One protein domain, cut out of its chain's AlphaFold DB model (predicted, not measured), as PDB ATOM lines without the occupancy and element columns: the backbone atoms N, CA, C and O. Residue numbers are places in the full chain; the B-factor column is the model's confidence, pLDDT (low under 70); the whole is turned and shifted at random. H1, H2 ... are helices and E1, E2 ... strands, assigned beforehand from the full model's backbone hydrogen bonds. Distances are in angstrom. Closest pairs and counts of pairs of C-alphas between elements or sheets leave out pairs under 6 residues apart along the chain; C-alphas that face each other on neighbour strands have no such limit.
ATOM      1  N   ARG A  61     -36.429  -1.535 -50.750       51.19
ATOM      2  CA  ARG A  61     -37.600  -2.398 -50.631       51.19
ATOM      3  C   ARG A  61     -38.096  -2.305 -49.186       51.19
ATOM      4  O   ARG A  61     -37.256  -2.374 -48.283       51.19
ATOM      5  N   PRO A  62     -39.406  -2.120 -48.943       56.06
ATOM      6  CA  PRO A  62     -39.943  -2.204 -47.595       56.06
ATOM      7  C   PRO A  62     -39.561  -3.561 -47.005       56.06
ATOM      8  O   PRO A  62     -39.795  -4.593 -47.634       56.06
ATOM      9  N   ARG A  63     -38.939  -3.556 -45.827       54.62
ATOM     10  CA  ARG A  63     -38.787  -4.764 -45.020       54.62
ATOM     11  C   ARG A  63     -40.073  -4.895 -44.211       54.62
ATOM     12  O   ARG A  63     -40.440  -3.929 -43.551       54.62
ATOM     13  N   SER A  64     -40.737  -6.046 -44.275       50.22
ATOM     14  CA  SER A  64     -41.819  -6.367 -43.340       50.22
ATOM     15  C   SER A  64     -41.258  -6.403 -41.917       50.22
ATOM     16  O   SER A  64     -40.156  -6.916 -41.700       50.22
ATOM     17  N   SER A  65     -41.993  -5.832 -40.974       55.19
ATOM     18  CA  SER A  65     -41.540  -5.510 -39.616       55.19
ATOM     19  C   SER A  65     -42.633  -5.837 -38.599       55.19
ATOM     20  O   SER A  65     -43.818  -5.803 -38.928       55.19
ATOM     21  N   ASP A  66     -42.251  -6.070 -37.340       56.78
ATOM     22  CA  ASP A  66     -43.114  -6.677 -36.313       56.78
ATOM     23  C   ASP A  66     -43.388  -5.740 -35.081       56.78
ATOM     24  O   ASP A  66     -42.957  -6.015 -33.967       56.78
ATOM     25  N   ILE A  67     -44.114  -4.605 -35.263       57.72
ATOM     26  CA  ILE A  67     -44.520  -3.568 -34.256       57.72
ATOM     27  C   ILE A  67     -46.038  -3.064 -34.267       57.72
ATOM     28  O   ILE A  67     -46.404  -2.220 -33.452       57.72
ATOM     29  N   GLY A  68     -46.987  -3.527 -35.119       59.78
ATOM     30  CA  GLY A  68     -48.370  -2.964 -35.279       59.78
ATOM     31  C   GLY A  68     -49.404  -3.745 -36.151       59.78
ATOM     32  O   GLY A  68     -49.606  -4.929 -35.910       59.78
ATOM     33  N   GLU A  69     -50.123  -3.078 -37.081       60.81
ATOM     34  CA  GLU A  69     -50.768  -3.567 -38.336       60.81
ATOM     35  C   GLU A  69     -51.370  -2.394 -39.158       60.81
ATOM     36  O   GLU A  69     -51.850  -1.423 -38.580       60.81
ATOM     37  N   ARG A  70     -51.447  -2.467 -40.500       67.69
ATOM     38  CA  ARG A  70     -52.136  -1.448 -41.337       67.69
ATOM     39  C   ARG A  70     -53.581  -1.823 -41.674       67.69
ATOM     40  O   ARG A  70     -53.863  -2.381 -42.733       67.69
ATOM     41  N   ARG A  71     -54.508  -1.509 -40.769       69.50
ATOM     42  CA  ARG A  71     -55.942  -1.806 -40.913       69.50
ATOM     43  C   ARG A  71     -56.766  -0.859 -40.044       69.50
ATOM     44  O   ARG A  71     -56.370  -0.580 -38.921       69.50
ATOM     45  N   LYS A  72     -57.942  -0.415 -40.501       71.94
ATOM     46  CA  LYS A  72     -58.858   0.366 -39.652       71.94
ATOM     47  C   LYS A  72     -59.328  -0.435 -38.419       71.94
ATOM     48  O   LYS A  72     -59.782  -1.574 -38.594       71.94
ATOM     49  N   PRO A  73     -59.285   0.137 -37.198       76.44
ATOM     50  CA  PRO A  73     -59.819  -0.517 -36.008       76.44
ATOM     51  C   PRO A  73     -61.311  -0.821 -36.086       76.44
ATOM     52  O   PRO A  73     -62.095  -0.110 -36.714       76.44
ATOM     53  N   LYS A  74     -61.707  -1.884 -35.382       83.75
ATOM     54  CA  LYS A  74     -63.106  -2.253 -35.142       83.75
ATOM     55  C   LYS A  74     -63.344  -2.342 -33.630       83.75
ATOM     56  O   LYS A  74     -63.481  -3.450 -33.122       83.75
ATOM     57  N   PRO A  75     -63.382  -1.205 -32.909       82.88
ATOM     58  CA  PRO A  75     -63.381  -1.196 -31.446       82.88
ATOM     59  C   PRO A  75     -64.669  -1.729 -30.803       82.88
ATOM     60  O   PRO A  75     -64.686  -2.002 -29.610       82.88
ATOM     61  N   GLN A  76     -65.768  -1.845 -31.563       88.06
ATOM     62  CA  GLN A  76     -67.088  -2.256 -31.046       88.06
ATOM     63  C   GLN A  76     -67.552  -1.415 -29.834       88.06
ATOM     64  O   GLN A  76     -68.202  -1.925 -28.926       88.06
ATOM     65  N   GLY A  77     -67.183  -0.127 -29.803       87.69
ATOM     66  CA  GLY A  77     -67.482   0.786 -28.692       87.69
ATOM     67  C   GLY A  77     -66.611   0.608 -27.441       87.69
ATOM     68  O   GLY A  77     -66.907   1.226 -26.423       87.69
ATOM     69  N   LYS A  78     -65.548  -0.206 -27.487       88.38
ATOM     70  CA  LYS A  78     -64.615  -0.415 -26.367       88.38
ATOM     71  C   LYS A  78     -63.301   0.359 -26.572       88.38
ATOM     72  O   LYS A  78     -62.757   0.291 -27.675       88.38
ATOM     73  N   PRO A  79     -62.771   1.045 -25.542       89.12
ATOM     74  CA  PRO A  79     -61.423   1.619 -25.569       89.12
ATOM     75  C   PRO A  79     -60.329   0.553 -25.720       89.12
ATOM     76  O   PRO A  79     -60.571  -0.641 -25.531       89.12
ATOM     77  N   GLY A  80     -59.113   1.005 -26.020       87.69
ATOM     78  CA  GLY A  80     -57.920   0.173 -26.167       87.69
ATOM     79  C   GLY A  80     -57.548  -0.137 -27.617       87.69
ATOM     80  O   GLY A  80     -56.764  -1.054 -27.855       87.69
ATOM     81  N   TYR A  81     -58.094   0.604 -28.584       88.00
ATOM     82  CA  TYR A  81     -57.873   0.415 -30.019       88.00
ATOM     83  C   TYR A  81     -57.232   1.668 -30.610       88.00
ATOM     84  O   TYR A  81     -57.918   2.608 -31.019       88.00
ATOM     85  N   LEU A  82     -55.900   1.670 -30.652       86.94
ATOM     86  CA  LEU A  82     -55.126   2.838 -31.061       86.94
ATOM     87  C   LEU A  82     -55.002   2.948 -32.582       86.94
ATOM     88  O   LEU A  82     -54.579   1.995 -33.243       86.94
ATOM     89  N   ARG A  83     -55.277   4.149 -33.097       87.38
ATOM     90  CA  ARG A  83     -54.769   4.666 -34.367       87.38
ATOM     91  C   ARG A  83     -53.411   5.317 -34.127       87.38
ATOM     92  O   ARG A  83     -53.349   6.263 -33.346       87.38
ATOM     93  N   ILE A  84     -52.361   4.879 -34.824       86.31
ATOM     94  CA  ILE A  84     -51.069   5.590 -34.840       86.31
ATOM     95  C   ILE A  84     -50.846   6.292 -36.186       86.31
ATOM     96  O   ILE A  84     -51.059   5.710 -37.251       86.31
ATOM     97  N   ASP A  85     -50.413   7.550 -36.112       85.31
ATOM     98  CA  ASP A  85     -50.020   8.432 -37.213       85.31
ATOM     99  C   ASP A  85     -48.575   8.938 -36.967       85.31
ATOM    100  O   ASP A  85     -48.135   9.080 -35.825       85.31
ATOM    101  N   THR A  86     -47.819   9.264 -38.023       86.25
ATOM    102  CA  THR A  86     -46.505   9.936 -37.898       86.25
ATOM    103  C   THR A  86     -46.420  11.178 -38.772       86.25
ATOM    104  O   THR A  86     -46.626  11.093 -39.986       86.25
ATOM    105  N   ILE A  87     -46.020  12.302 -38.183       87.25
ATOM    106  CA  ILE A  87     -45.765  13.576 -38.861       87.25
ATOM    107  C   ILE A  87     -44.259  13.845 -38.835       87.25
ATOM    108  O   ILE A  87     -43.613  13.694 -37.806       87.25
ATOM    109  N   HIS A  88     -43.684  14.261 -39.959       87.50
ATOM    110  CA  HIS A  88     -42.272  14.638 -40.055       87.50
ATOM    111  C   HIS A  88     -42.155  16.155 -40.205       87.50
ATOM    112  O   HIS A  88     -42.814  16.720 -41.077       87.50
ATOM    113  N   GLN A  89     -41.308  16.810 -39.403       81.19
ATOM    114  CA  GLN A  89     -41.162  18.274 -39.445       81.19
ATOM    115  C   GLN A  89     -40.473  18.811 -40.714       81.19
ATOM    116  O   GLN A  89     -40.511  20.013 -40.962       81.19
ATOM    117  N   GLY A  90     -39.894  17.938 -41.542       84.56
ATOM    118  CA  GLY A  90     -39.121  18.316 -42.726       84.56
ATOM    119  C   GLY A  90     -37.618  18.175 -42.493       84.56
ATOM    120  O   GLY A  90     -37.180  17.898 -41.384       84.56
ATOM    121  N   ASP A  91     -36.835  18.326 -43.558       91.44
ATOM    122  CA  ASP A  91     -35.369  18.318 -43.494       91.44
ATOM    123  C   ASP A  91     -34.867  19.773 -43.603       91.44
ATOM    124  O   ASP A  91     -35.361  20.518 -44.453       91.44
ATOM    125  N   LEU A  92     -33.885  20.171 -42.788       84.50
ATOM    126  CA  LEU A  92     -33.227  21.487 -42.841       84.50
ATOM    127  C   LEU A  92     -31.757  21.292 -43.222       84.50
ATOM    128  O   LEU A  92     -31.062  20.498 -42.599       84.50
ATOM    129  N   ASP A  93     -31.292  21.959 -44.282       89.94
ATOM    130  CA  ASP A  93     -29.918  21.849 -44.811       89.94
ATOM    131  C   ASP A  93     -29.429  20.402 -45.058       89.94
ATOM    132  O   ASP A  93     -28.241  20.085 -45.006       89.94
ATOM    133  N   GLY A  94     -30.367  19.494 -45.354       84.19
ATOM    134  CA  GLY A  94     -30.110  18.061 -45.545       84.19
ATOM    135  C   GLY A  94     -29.989  17.249 -44.248       84.19
ATOM    136  O   GLY A  94     -29.840  16.026 -44.311       84.19
ATOM    137  N   ILE A  95     -30.093  17.894 -43.085       83.31
ATOM    138  CA  ILE A  95     -30.263  17.260 -41.776       83.31
ATOM    139  C   ILE A  95     -31.744  16.909 -41.610       83.31
ATOM    140  O   ILE A  95     -32.622  17.727 -41.880       83.31
ATOM    141  N   LYS A  96     -32.033  15.683 -41.163       84.75
ATOM    142  CA  LYS A  96     -33.412  15.266 -40.892       84.75
ATOM    143  C   LYS A  96     -33.968  15.957 -39.654       84.75
ATOM    144  O   LYS A  96     -33.339  15.895 -38.600       84.75
ATOM    145  N   GLY A  97     -35.156  16.539 -39.779       86.44
ATOM    146  CA  GLY A  97     -35.944  16.979 -38.636       86.44
ATOM    147  C   GLY A  97     -36.575  15.806 -37.888       86.44
ATOM    148  O   GLY A  97     -36.545  14.653 -38.323       86.44
ATOM    149  N   ILE A  98     -37.153  16.116 -36.730       91.38
ATOM    150  CA  ILE A  98     -37.797  15.116 -35.876       91.38
ATOM    151  C   ILE A  98     -39.118  14.613 -36.469       91.38
ATOM    152  O   ILE A  98     -39.798  15.280 -37.261       91.38
ATOM    153  N   TYR A  99     -39.492  13.418 -36.030       91.56
ATOM    154  CA  TYR A  99     -40.786  12.804 -36.266       91.56
ATOM    155  C   TYR A  99     -41.628  12.904 -34.998       91.56
ATOM    156  O   TYR A  99     -41.164  12.550 -33.917       91.56
ATOM    157  N   HIS A 100     -42.873  13.340 -35.143       91.00
ATOM    158  CA  HIS A 100     -43.904  13.256 -34.116       91.00
ATOM    159  C   HIS A 100     -44.755  12.023 -34.386       91.00
ATOM    160  O   HIS A 100     -45.303  11.871 -35.478       91.00
ATOM    161  N   ILE A 101     -44.832  11.140 -33.403       91.56
ATOM    162  CA  ILE A 101     -45.694   9.964 -33.374       91.56
ATOM    163  C   ILE A 101     -46.932  10.383 -32.600       91.56
ATOM    164  O   ILE A 101     -46.817  10.809 -31.453       91.56
ATOM    165  N   ASN A 102     -48.094  10.277 -33.230       90.81
ATOM    166  CA  ASN A 102     -49.374  10.510 -32.591       90.81
ATOM    167  C   ASN A 102     -50.103   9.176 -32.434       90.81
ATOM    168  O   ASN A 102     -50.170   8.413 -33.397       90.81
ATOM    169  N   ALA A 103     -50.661   8.910 -31.262       92.00
ATOM    170  CA  ALA A 103     -51.504   7.756 -31.005       92.00
ATOM    171  C   ALA A 103     -52.818   8.201 -30.363       92.00
ATOM    172  O   ALA A 103     -52.804   8.815 -29.300       92.00
ATOM    173  N   ALA A 104     -53.940   7.849 -30.985       91.31
ATOM    174  CA  ALA A 104     -55.277   8.181 -30.507       91.31
ATOM    175  C   ALA A 104     -56.149   6.922 -30.411       91.31
ATOM    176  O   ALA A 104     -56.198   6.130 -31.353       91.31
ATOM    177  N   ASP A 105     -56.861   6.737 -29.304       91.38
ATOM    178  CA  ASP A 105     -57.854   5.666 -29.173       91.38
ATOM    179  C   ASP A 105     -59.152   6.006 -29.926       91.38
ATOM    180  O   ASP A 105     -59.710   7.092 -29.769       91.38
ATOM    181  N   GLU A 106     -59.666   5.073 -30.731       86.88
ATOM    182  CA  GLU A 106     -60.815   5.337 -31.615       86.88
ATOM    183  C   GLU A 106     -62.147   5.588 -30.889       86.88
ATOM    184  O   GLU A 106     -63.074   6.106 -31.510       86.88
ATOM    185  N   VAL A 107     -62.284   5.232 -29.606       89.94
ATOM    186  CA  VAL A 107     -63.544   5.406 -28.857       89.94
ATOM    187  C   VAL A 107     -63.483   6.627 -27.955       89.94
ATOM    188  O   VAL A 107     -64.346   7.496 -28.032       89.94
ATOM    189  N   THR A 108     -62.458   6.704 -27.113       92.56
ATOM    190  CA  THR A 108     -62.288   7.786 -26.133       92.56
ATOM    191  C   THR A 108     -61.739   9.070 -26.746       92.56
ATOM    192  O   THR A 108     -61.867  10.123 -26.130       92.56
ATOM    193  N   GLN A 109     -61.105   8.989 -27.924       92.56
ATOM    194  CA  GLN A 109     -60.271  10.053 -28.497       92.56
ATOM    195  C   GLN A 109     -59.148  10.525 -27.548       92.56
ATOM    196  O   GLN A 109     -58.606  11.612 -27.730       92.56
ATOM    197  N   PHE A 110     -58.773   9.713 -26.548       93.00
ATOM    198  CA  PHE A 110     -57.589   9.967 -25.730       93.00
ATOM    199  C   PHE A 110     -56.348   9.880 -26.621       93.00
ATOM    200  O   PHE A 110     -56.175   8.896 -27.346       93.00
ATOM    201  N   GLU A 111     -55.517  10.917 -26.579       94.25
ATOM    202  CA  GLU A 111     -54.410  11.138 -27.504       94.25
ATOM    203  C   GLU A 111     -53.087  11.275 -26.743       94.25
ATOM    204  O   GLU A 111     -53.016  11.918 -25.695       94.25
ATOM    205  N   CYS A 112     -52.027  10.669 -27.274       92.25
ATOM    206  CA  CYS A 112     -50.663  10.791 -26.773       92.25
ATOM    207  C   CYS A 112     -49.703  11.043 -27.933       92.25
ATOM    208  O   CYS A 112     -49.698  10.317 -28.929       92.25
ATOM    209  N   VAL A 113     -48.856  12.062 -27.774       92.94
ATOM    210  CA  VAL A 113     -47.861  12.463 -28.772       92.94
ATOM    211  C   VAL A 113     -46.464  12.306 -28.187       92.94
ATOM    212  O   VAL A 113     -46.198  12.724 -27.062       92.94
ATOM    213  N   CYS A 114     -45.555  11.718 -28.956       93.19
ATOM    214  CA  CYS A 114     -44.139  11.593 -28.611       93.19
ATOM    215  C   CYS A 114     -43.262  11.951 -29.813       93.19
ATOM    216  O   CYS A 114     -43.669  11.786 -30.961       93.19
ATOM    217  N   SER A 115     -42.037  12.411 -29.566       93.25
ATOM    218  CA  SER A 115     -41.094  12.783 -30.625       93.25
ATOM    219  C   SER A 115     -39.916  11.815 -30.698       93.25
ATOM    220  O   SER A 115     -39.426  11.343 -29.677       93.25
ATOM    221  N   THR A 116     -39.418  11.551 -31.905       91.88
ATOM    222  CA  THR A 116     -38.206  10.754 -32.135       91.88
ATOM    223  C   THR A 116     -37.381  11.320 -33.290       91.88
ATOM    224  O   THR A 116     -37.924  11.867 -34.251       91.88
ATOM    225  N   GLU A 117     -36.055  11.188 -33.235       89.88
ATOM    226  CA  GLU A 117     -35.177  11.649 -34.322       89.88
ATOM    227  C   GLU A 117     -35.337  10.817 -35.605       89.88
ATOM    228  O   GLU A 117     -35.033  11.288 -36.704       89.88
ATOM    229  N   ARG A 118     -35.784   9.555 -35.494       87.00
ATOM    230  CA  ARG A 118     -35.799   8.592 -36.604       87.00
ATOM    231  C   ARG A 118     -36.908   7.550 -36.469       87.00
ATOM    232  O   ARG A 118     -37.293   7.143 -35.387       87.00
ATOM    233  N   ILE A 119     -37.342   7.056 -37.625       83.25
ATOM    234  CA  ILE A 119     -38.443   6.095 -37.815       83.25
ATOM    235  C   ILE A 119     -37.995   4.634 -37.985       83.25
ATOM    236  O   ILE A 119     -38.765   3.816 -38.476       83.25
ATOM    237  N   SER A 120     -36.740   4.292 -37.681       83.81
ATOM    238  CA  SER A 120     -36.332   2.881 -37.660       83.81
ATOM    239  C   SER A 120     -36.643   2.256 -36.302       83.81
ATOM    240  O   SER A 120     -36.669   2.946 -35.289       83.81
ATOM    241  N   GLU A 121     -36.863   0.943 -36.285       80.94
ATOM    242  CA  GLU A 121     -37.375   0.167 -35.142       80.94
ATOM    243  C   GLU A 121     -36.665   0.494 -33.819       80.94
ATOM    244  O   GLU A 121     -37.325   0.840 -32.844       80.94
ATOM    245  N   ARG A 122     -35.323   0.539 -33.821       86.50
ATOM    246  CA  ARG A 122     -34.476   0.920 -32.666       86.50
ATOM    247  C   ARG A 122     -34.784   2.285 -32.022       86.50
ATOM    248  O   ARG A 122     -34.302   2.547 -30.929       86.50
ATOM    249  N   TYR A 123     -35.502   3.165 -32.713       88.69
ATOM    250  CA  TYR A 123     -35.933   4.482 -32.234       88.69
ATOM    251  C   TYR A 123     -37.447   4.575 -32.011       88.69
ATOM    252  O   TYR A 123     -37.897   5.506 -31.348       88.69
ATOM    253  N   LEU A 124     -38.224   3.653 -32.587       86.88
ATOM    254  CA  LEU A 124     -39.674   3.594 -32.429       86.88
ATOM    255  C   LEU A 124     -40.079   2.728 -31.239       86.88
ATOM    256  O   LEU A 124     -40.891   3.188 -30.452       86.88
ATOM    257  N   ILE A 125     -39.499   1.533 -31.072       86.06
ATOM    258  CA  ILE A 125     -39.846   0.591 -29.989       86.06
ATOM    259  C   ILE A 125     -39.864   1.275 -28.608       86.06
ATOM    260  O   ILE A 125     -40.944   1.326 -28.022       86.06
ATOM    261  N   PRO A 126     -38.767   1.889 -28.110       90.19
ATOM    262  CA  PRO A 126     -38.765   2.478 -26.766       90.19
ATOM    263  C   PRO A 126     -39.737   3.657 -26.622       90.19
ATOM    264  O   PRO A 126     -40.281   3.897 -25.547       90.19
ATOM    265  N   VAL A 127     -39.993   4.396 -27.706       90.75
ATOM    266  CA  VAL A 127     -40.946   5.515 -27.695       90.75
ATOM    267  C   VAL A 127     -42.387   5.005 -27.681       90.75
ATOM    268  O   VAL A 127     -43.219   5.560 -26.972       90.75
ATOM    269  N   LEU A 128     -42.681   3.930 -28.416       87.94
ATOM    270  CA  LEU A 128     -43.987   3.273 -28.420       87.94
ATOM    271  C   LEU A 128     -44.280   2.594 -27.079       87.94
ATOM    272  O   LEU A 128     -45.412   2.674 -26.617       87.94
ATOM    273  N   GLU A 129     -43.288   1.989 -26.424       89.12
ATOM    274  CA  GLU A 129     -43.433   1.430 -25.074       89.12
ATOM    275  C   GLU A 129     -43.847   2.504 -24.060       89.12
ATOM    276  O   GLU A 129     -44.853   2.335 -23.372       89.12
ATOM    277  N   ILE A 130     -43.128   3.634 -24.017       89.44
ATOM    278  CA  ILE A 130     -43.450   4.771 -23.137       89.44
ATOM    279  C   ILE A 130     -44.818   5.369 -23.485       89.44
ATOM    280  O   ILE A 130     -45.609   5.655 -22.593       89.44
ATOM    281  N   LEU A 131     -45.122   5.539 -24.773       90.31
ATOM    282  CA  LEU A 131     -46.400   6.077 -25.238       90.31
ATOM    283  C   LEU A 131     -47.577   5.169 -24.838       90.31
ATOM    284  O   LEU A 131     -48.612   5.666 -24.404       90.31
ATOM    285  N   ILE A 132     -47.417   3.845 -24.935       89.56
ATOM    286  CA  ILE A 132     -48.444   2.856 -24.578       89.56
ATOM    287  C   ILE A 132     -48.763   2.900 -23.077       89.56
ATOM    288  O   ILE A 132     -49.923   2.727 -22.709       89.56
ATOM    289  N   THR A 133     -47.788   3.177 -22.203       89.25
ATOM    290  CA  THR A 133     -48.040   3.275 -20.751       89.25
ATOM    291  C   THR A 133     -48.758   4.556 -20.319       89.25
ATOM    292  O   THR A 133     -49.193   4.624 -19.173       89.25
ATOM    293  N   GLN A 134     -48.933   5.548 -21.203       93.69
ATOM    294  CA  GLN A 134     -49.658   6.786 -20.871       93.69
ATOM    295  C   GLN A 134     -51.187   6.636 -20.930       93.69
ATOM    296  O   GLN A 134     -51.911   7.490 -20.417       93.69
ATOM    297  N   PHE A 135     -51.700   5.574 -21.559       91.00
ATOM    298  CA  PHE A 135     -53.139   5.369 -21.704       91.00
ATOM    299  C   PHE A 135     -53.747   4.843 -20.391       91.00
ATOM    300  O   PHE A 135     -53.302   3.812 -19.886       91.00
ATOM    301  N   PRO A 136     -54.806   5.475 -19.846       93.56
ATOM    302  CA  PRO A 136     -55.419   5.085 -18.572       93.56
ATOM    303  C   PRO A 136     -56.337   3.848 -18.692       93.56
ATOM    304  O   PRO A 136     -57.291   3.693 -17.931       93.56
ATOM    305  N   PHE A 137     -56.092   2.979 -19.676       90.19
ATOM    306  CA  PHE A 137     -56.872   1.779 -19.966       90.19
ATOM    307  C   PHE A 137     -56.033   0.729 -20.703       90.19
ATOM    308  O   PHE A 137     -55.012   1.029 -21.318       90.19
ATOM    309  N   VAL A 138     -56.487  -0.528 -20.662       88.69
ATOM    310  CA  VAL A 138     -55.832  -1.643 -21.356       88.69
ATOM    311  C   VAL A 138     -55.914  -1.446 -22.871       88.69
ATOM    312  O   VAL A 138     -57.000  -1.292 -23.425       88.69
ATOM    313  N   ILE A 139     -54.764  -1.498 -23.540       86.00
ATOM    314  CA  ILE A 139     -54.656  -1.508 -25.002       86.00
ATOM    315  C   ILE A 139     -54.686  -2.959 -25.489       86.00
ATOM    316  O   ILE A 139     -53.886  -3.788 -25.053       86.00
ATOM    317  N   PHE A 140     -55.601  -3.266 -26.407       74.75
ATOM    318  CA  PHE A 140     -55.780  -4.602 -26.966       74.75
ATOM    319  C   PHE A 140     -54.904  -4.767 -28.213       74.75
ATOM    320  O   PHE A 140     -54.967  -3.978 -29.155       74.75
ATOM    321  N   SER A 141     -54.048  -5.791 -28.223       58.16
ATOM    322  CA  SER A 141     -52.935  -5.881 -29.172       58.16
ATOM    323  C   SER A 141     -53.342  -6.341 -30.577       58.16
ATOM    324  O   SER A 141     -53.173  -7.497 -30.960       58.16
ATOM    325  N   ARG A 142     -53.757  -5.372 -31.388       51.53
ATOM    326  CA  ARG A 142     -53.072  -5.043 -32.646       51.53
ATOM    327  C   ARG A 142     -53.086  -3.521 -32.736       51.53
ATOM    328  O   ARG A 142     -54.142  -2.914 -32.615       51.53
ATOM    329  N   VAL A 143     -51.912  -2.906 -32.862       49.53
ATOM    330  CA  VAL A 143     -51.770  -1.442 -32.905       49.53
ATOM    331  C   VAL A 143     -51.964  -0.991 -34.341       49.53
ATOM    332  O   VAL A 143     -51.197  -1.391 -35.212       49.53
ATOM    333  N   LEU A 144     -52.992  -0.197 -34.610       47.78
ATOM    334  CA  LEU A 144     -53.543  -0.089 -35.952       47.78
ATOM    335  C   LEU A 144     -53.197   1.241 -36.623       47.78
ATOM    336  O   LEU A 144     -53.436   2.325 -36.113       47.78
ATOM    337  N   TRP A 145     -52.625   1.158 -37.815       43.47
ATOM    338  CA  TRP A 145     -52.240   2.300 -38.632       43.47
ATOM    339  C   TRP A 145     -53.305   2.515 -39.708       43.47
ATOM    340  O   TRP A 145     -53.526   1.636 -40.545       43.47
ATOM    341  N   THR A 146     -53.960   3.678 -39.714       40.25
ATOM    342  CA  THR A 146     -54.982   4.006 -40.723       40.25
ATOM    343  C   THR A 146     -54.395   4.843 -41.850       40.25
ATOM    344  O   THR A 146     -53.706   5.830 -41.598       40.25
ATOM    345  N   SER A 147     -54.730   4.529 -43.100       40.19
ATOM    346  CA  SER A 147     -54.441   5.439 -44.215       40.19
ATOM    347  C   SER A 147     -55.281   6.723 -44.087       40.19
ATOM    348  O   SER A 147     -56.460   6.626 -43.742       40.19
ATOM    349  N   PRO A 148     -54.761   7.922 -44.429       45.25
ATOM    350  CA  PRO A 148     -55.532   9.172 -44.356       45.25
ATOM    351  C   PRO A 148     -56.867   9.153 -45.122       45.25
ATOM    352  O   PRO A 148     -57.796   9.860 -44.744       45.25
ATOM    353  N   SER A 149     -56.974   8.320 -46.161       46.09
ATOM    354  CA  SER A 149     -58.179   8.087 -46.970       46.09
ATOM    355  C   SER A 149     -59.289   7.284 -46.276       46.09
ATOM    356  O   SER A 149     -60.407   7.263 -46.772       46.09
ATOM    357  N   GLU A 150     -59.006   6.611 -45.156       41.97
ATOM    358  CA  GLU A 150     -59.977   5.790 -44.404       41.97
ATOM    359  C   GLU A 150     -60.545   6.516 -43.171       41.97
ATOM    360  O   GLU A 150     -61.363   5.970 -42.414       41.97
ATOM    361  N   ARG A 151     -60.120   7.770 -42.972       49.59
ATOM    362  CA  ARG A 151     -60.641   8.676 -41.953       49.59
ATOM    363  C   ARG A 151     -62.101   8.983 -42.279       49.59
ATOM    364  O   ARG A 151     -62.404   9.644 -43.268       49.59
ATOM    365  N   ILE A 187     -45.135   5.472 -43.991       32.50
ATOM    366  CA  ILE A 187     -44.186   4.441 -43.572       32.50
ATOM    367  C   ILE A 187     -44.988   3.155 -43.447       32.50
ATOM    368  O   ILE A 187     -45.952   3.089 -42.680       32.50
ATOM    369  N   ASN A 188     -44.696   2.194 -44.317       24.48
ATOM    370  CA  ASN A 188     -45.475   0.973 -44.402       24.48
ATOM    371  C   ASN A 188     -45.034  -0.009 -43.322       24.48
ATOM    372  O   ASN A 188     -43.915  -0.500 -43.382       24.48
ATOM    373  N   GLU A 189     -46.008  -0.341 -42.477       30.86
ATOM    374  CA  GLU A 189     -46.125  -1.602 -41.749       30.86
ATOM    375  C   GLU A 189     -45.177  -1.849 -40.579       30.86
ATOM    376  O   GLU A 189     -44.104  -1.258 -40.471       30.86
ATOM    377  N   PHE A 190     -45.732  -2.685 -39.694       34.06
ATOM    378  CA  PHE A 190     -45.303  -3.166 -38.394       34.06
ATOM    379  C   PHE A 190     -46.322  -4.280 -37.948       34.06
ATOM    380  O   PHE A 190     -47.503  -4.111 -38.231       34.06
ATOM    381  N   HIS A 191     -45.932  -5.339 -37.201       25.38
ATOM    382  CA  HIS A 191     -46.754  -6.402 -36.525       25.38
ATOM    383  C   HIS A 191     -46.364  -6.845 -35.040       25.38
ATOM    384  O   HIS A 191     -45.556  -7.744 -34.873       25.38
ATOM    385  N   ILE A 192     -46.875  -6.259 -33.928       29.38
ATOM    386  CA  ILE A 192     -46.247  -6.331 -32.548       29.38
ATOM    387  C   ILE A 192     -46.384  -7.650 -31.734       29.38
ATOM    388  O   ILE A 192     -47.411  -8.323 -31.835       29.38
ATOM    389  N   GLN A 193     -45.445  -7.923 -30.793       23.52
ATOM    390  CA  GLN A 193     -45.586  -8.916 -29.698       23.52
ATOM    391  C   GLN A 193     -44.972  -8.498 -28.331       23.52
ATOM    392  O   GLN A 193     -43.792  -8.174 -28.244       23.52
TER     393      GLN A 193
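This is residues 61 to 151 and 187 to 193 of the 211 residues of an uncharacterized protein of Candidatus Kentron sp. FW (UniProt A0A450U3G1). With little regular structure, this is a small antiparallel sheet, order E1, E2, E3, with helix H1 slanting over one face and long unnamed stretches beside it; the link from E1 to E2 adds to its length. Of 98 printed residues, 32 are in named elements: E1, E2, E3, H1 along the chain, class mixed. It is compact, radius of gyration of the C-alphas 13.6 A, yet elongated, 46 by 28 by 27 A.

E1, residues 82 to 88, E2, 99 to 105, and E3, 111 to 116, form a meander, each strand the antiparallel neighbour of the one before. Within hydrogen-bond range are N 85 and O 102, 2.9 A, and N 101 and O 114, 2.8 A. H1, residues 121 to 132, is on the sheet, making two layers, at a height of 8.0 A. The closest C-alphas of E3 and H1, Cys 112 and Leu 131, are 6.5 A apart. In H1, 6 of 8 O i to N i+4 pairs are within range.

E1 spans 19.6 A from C-alpha 82 at (-55.126, 2.838, -31.061), E2 19.8 A, E3 16.9 A. H1 spans 15.5 A to C-alpha 132 at (-48.444, 2.856, -24.578).

Residues 152 to 186 are cut out; C-alphas 151 and 187 are 17.1 A apart. No link between named elements is long. Residues 61 to 71, 141 to 151 and 187 to 193 have pLDDT under 70.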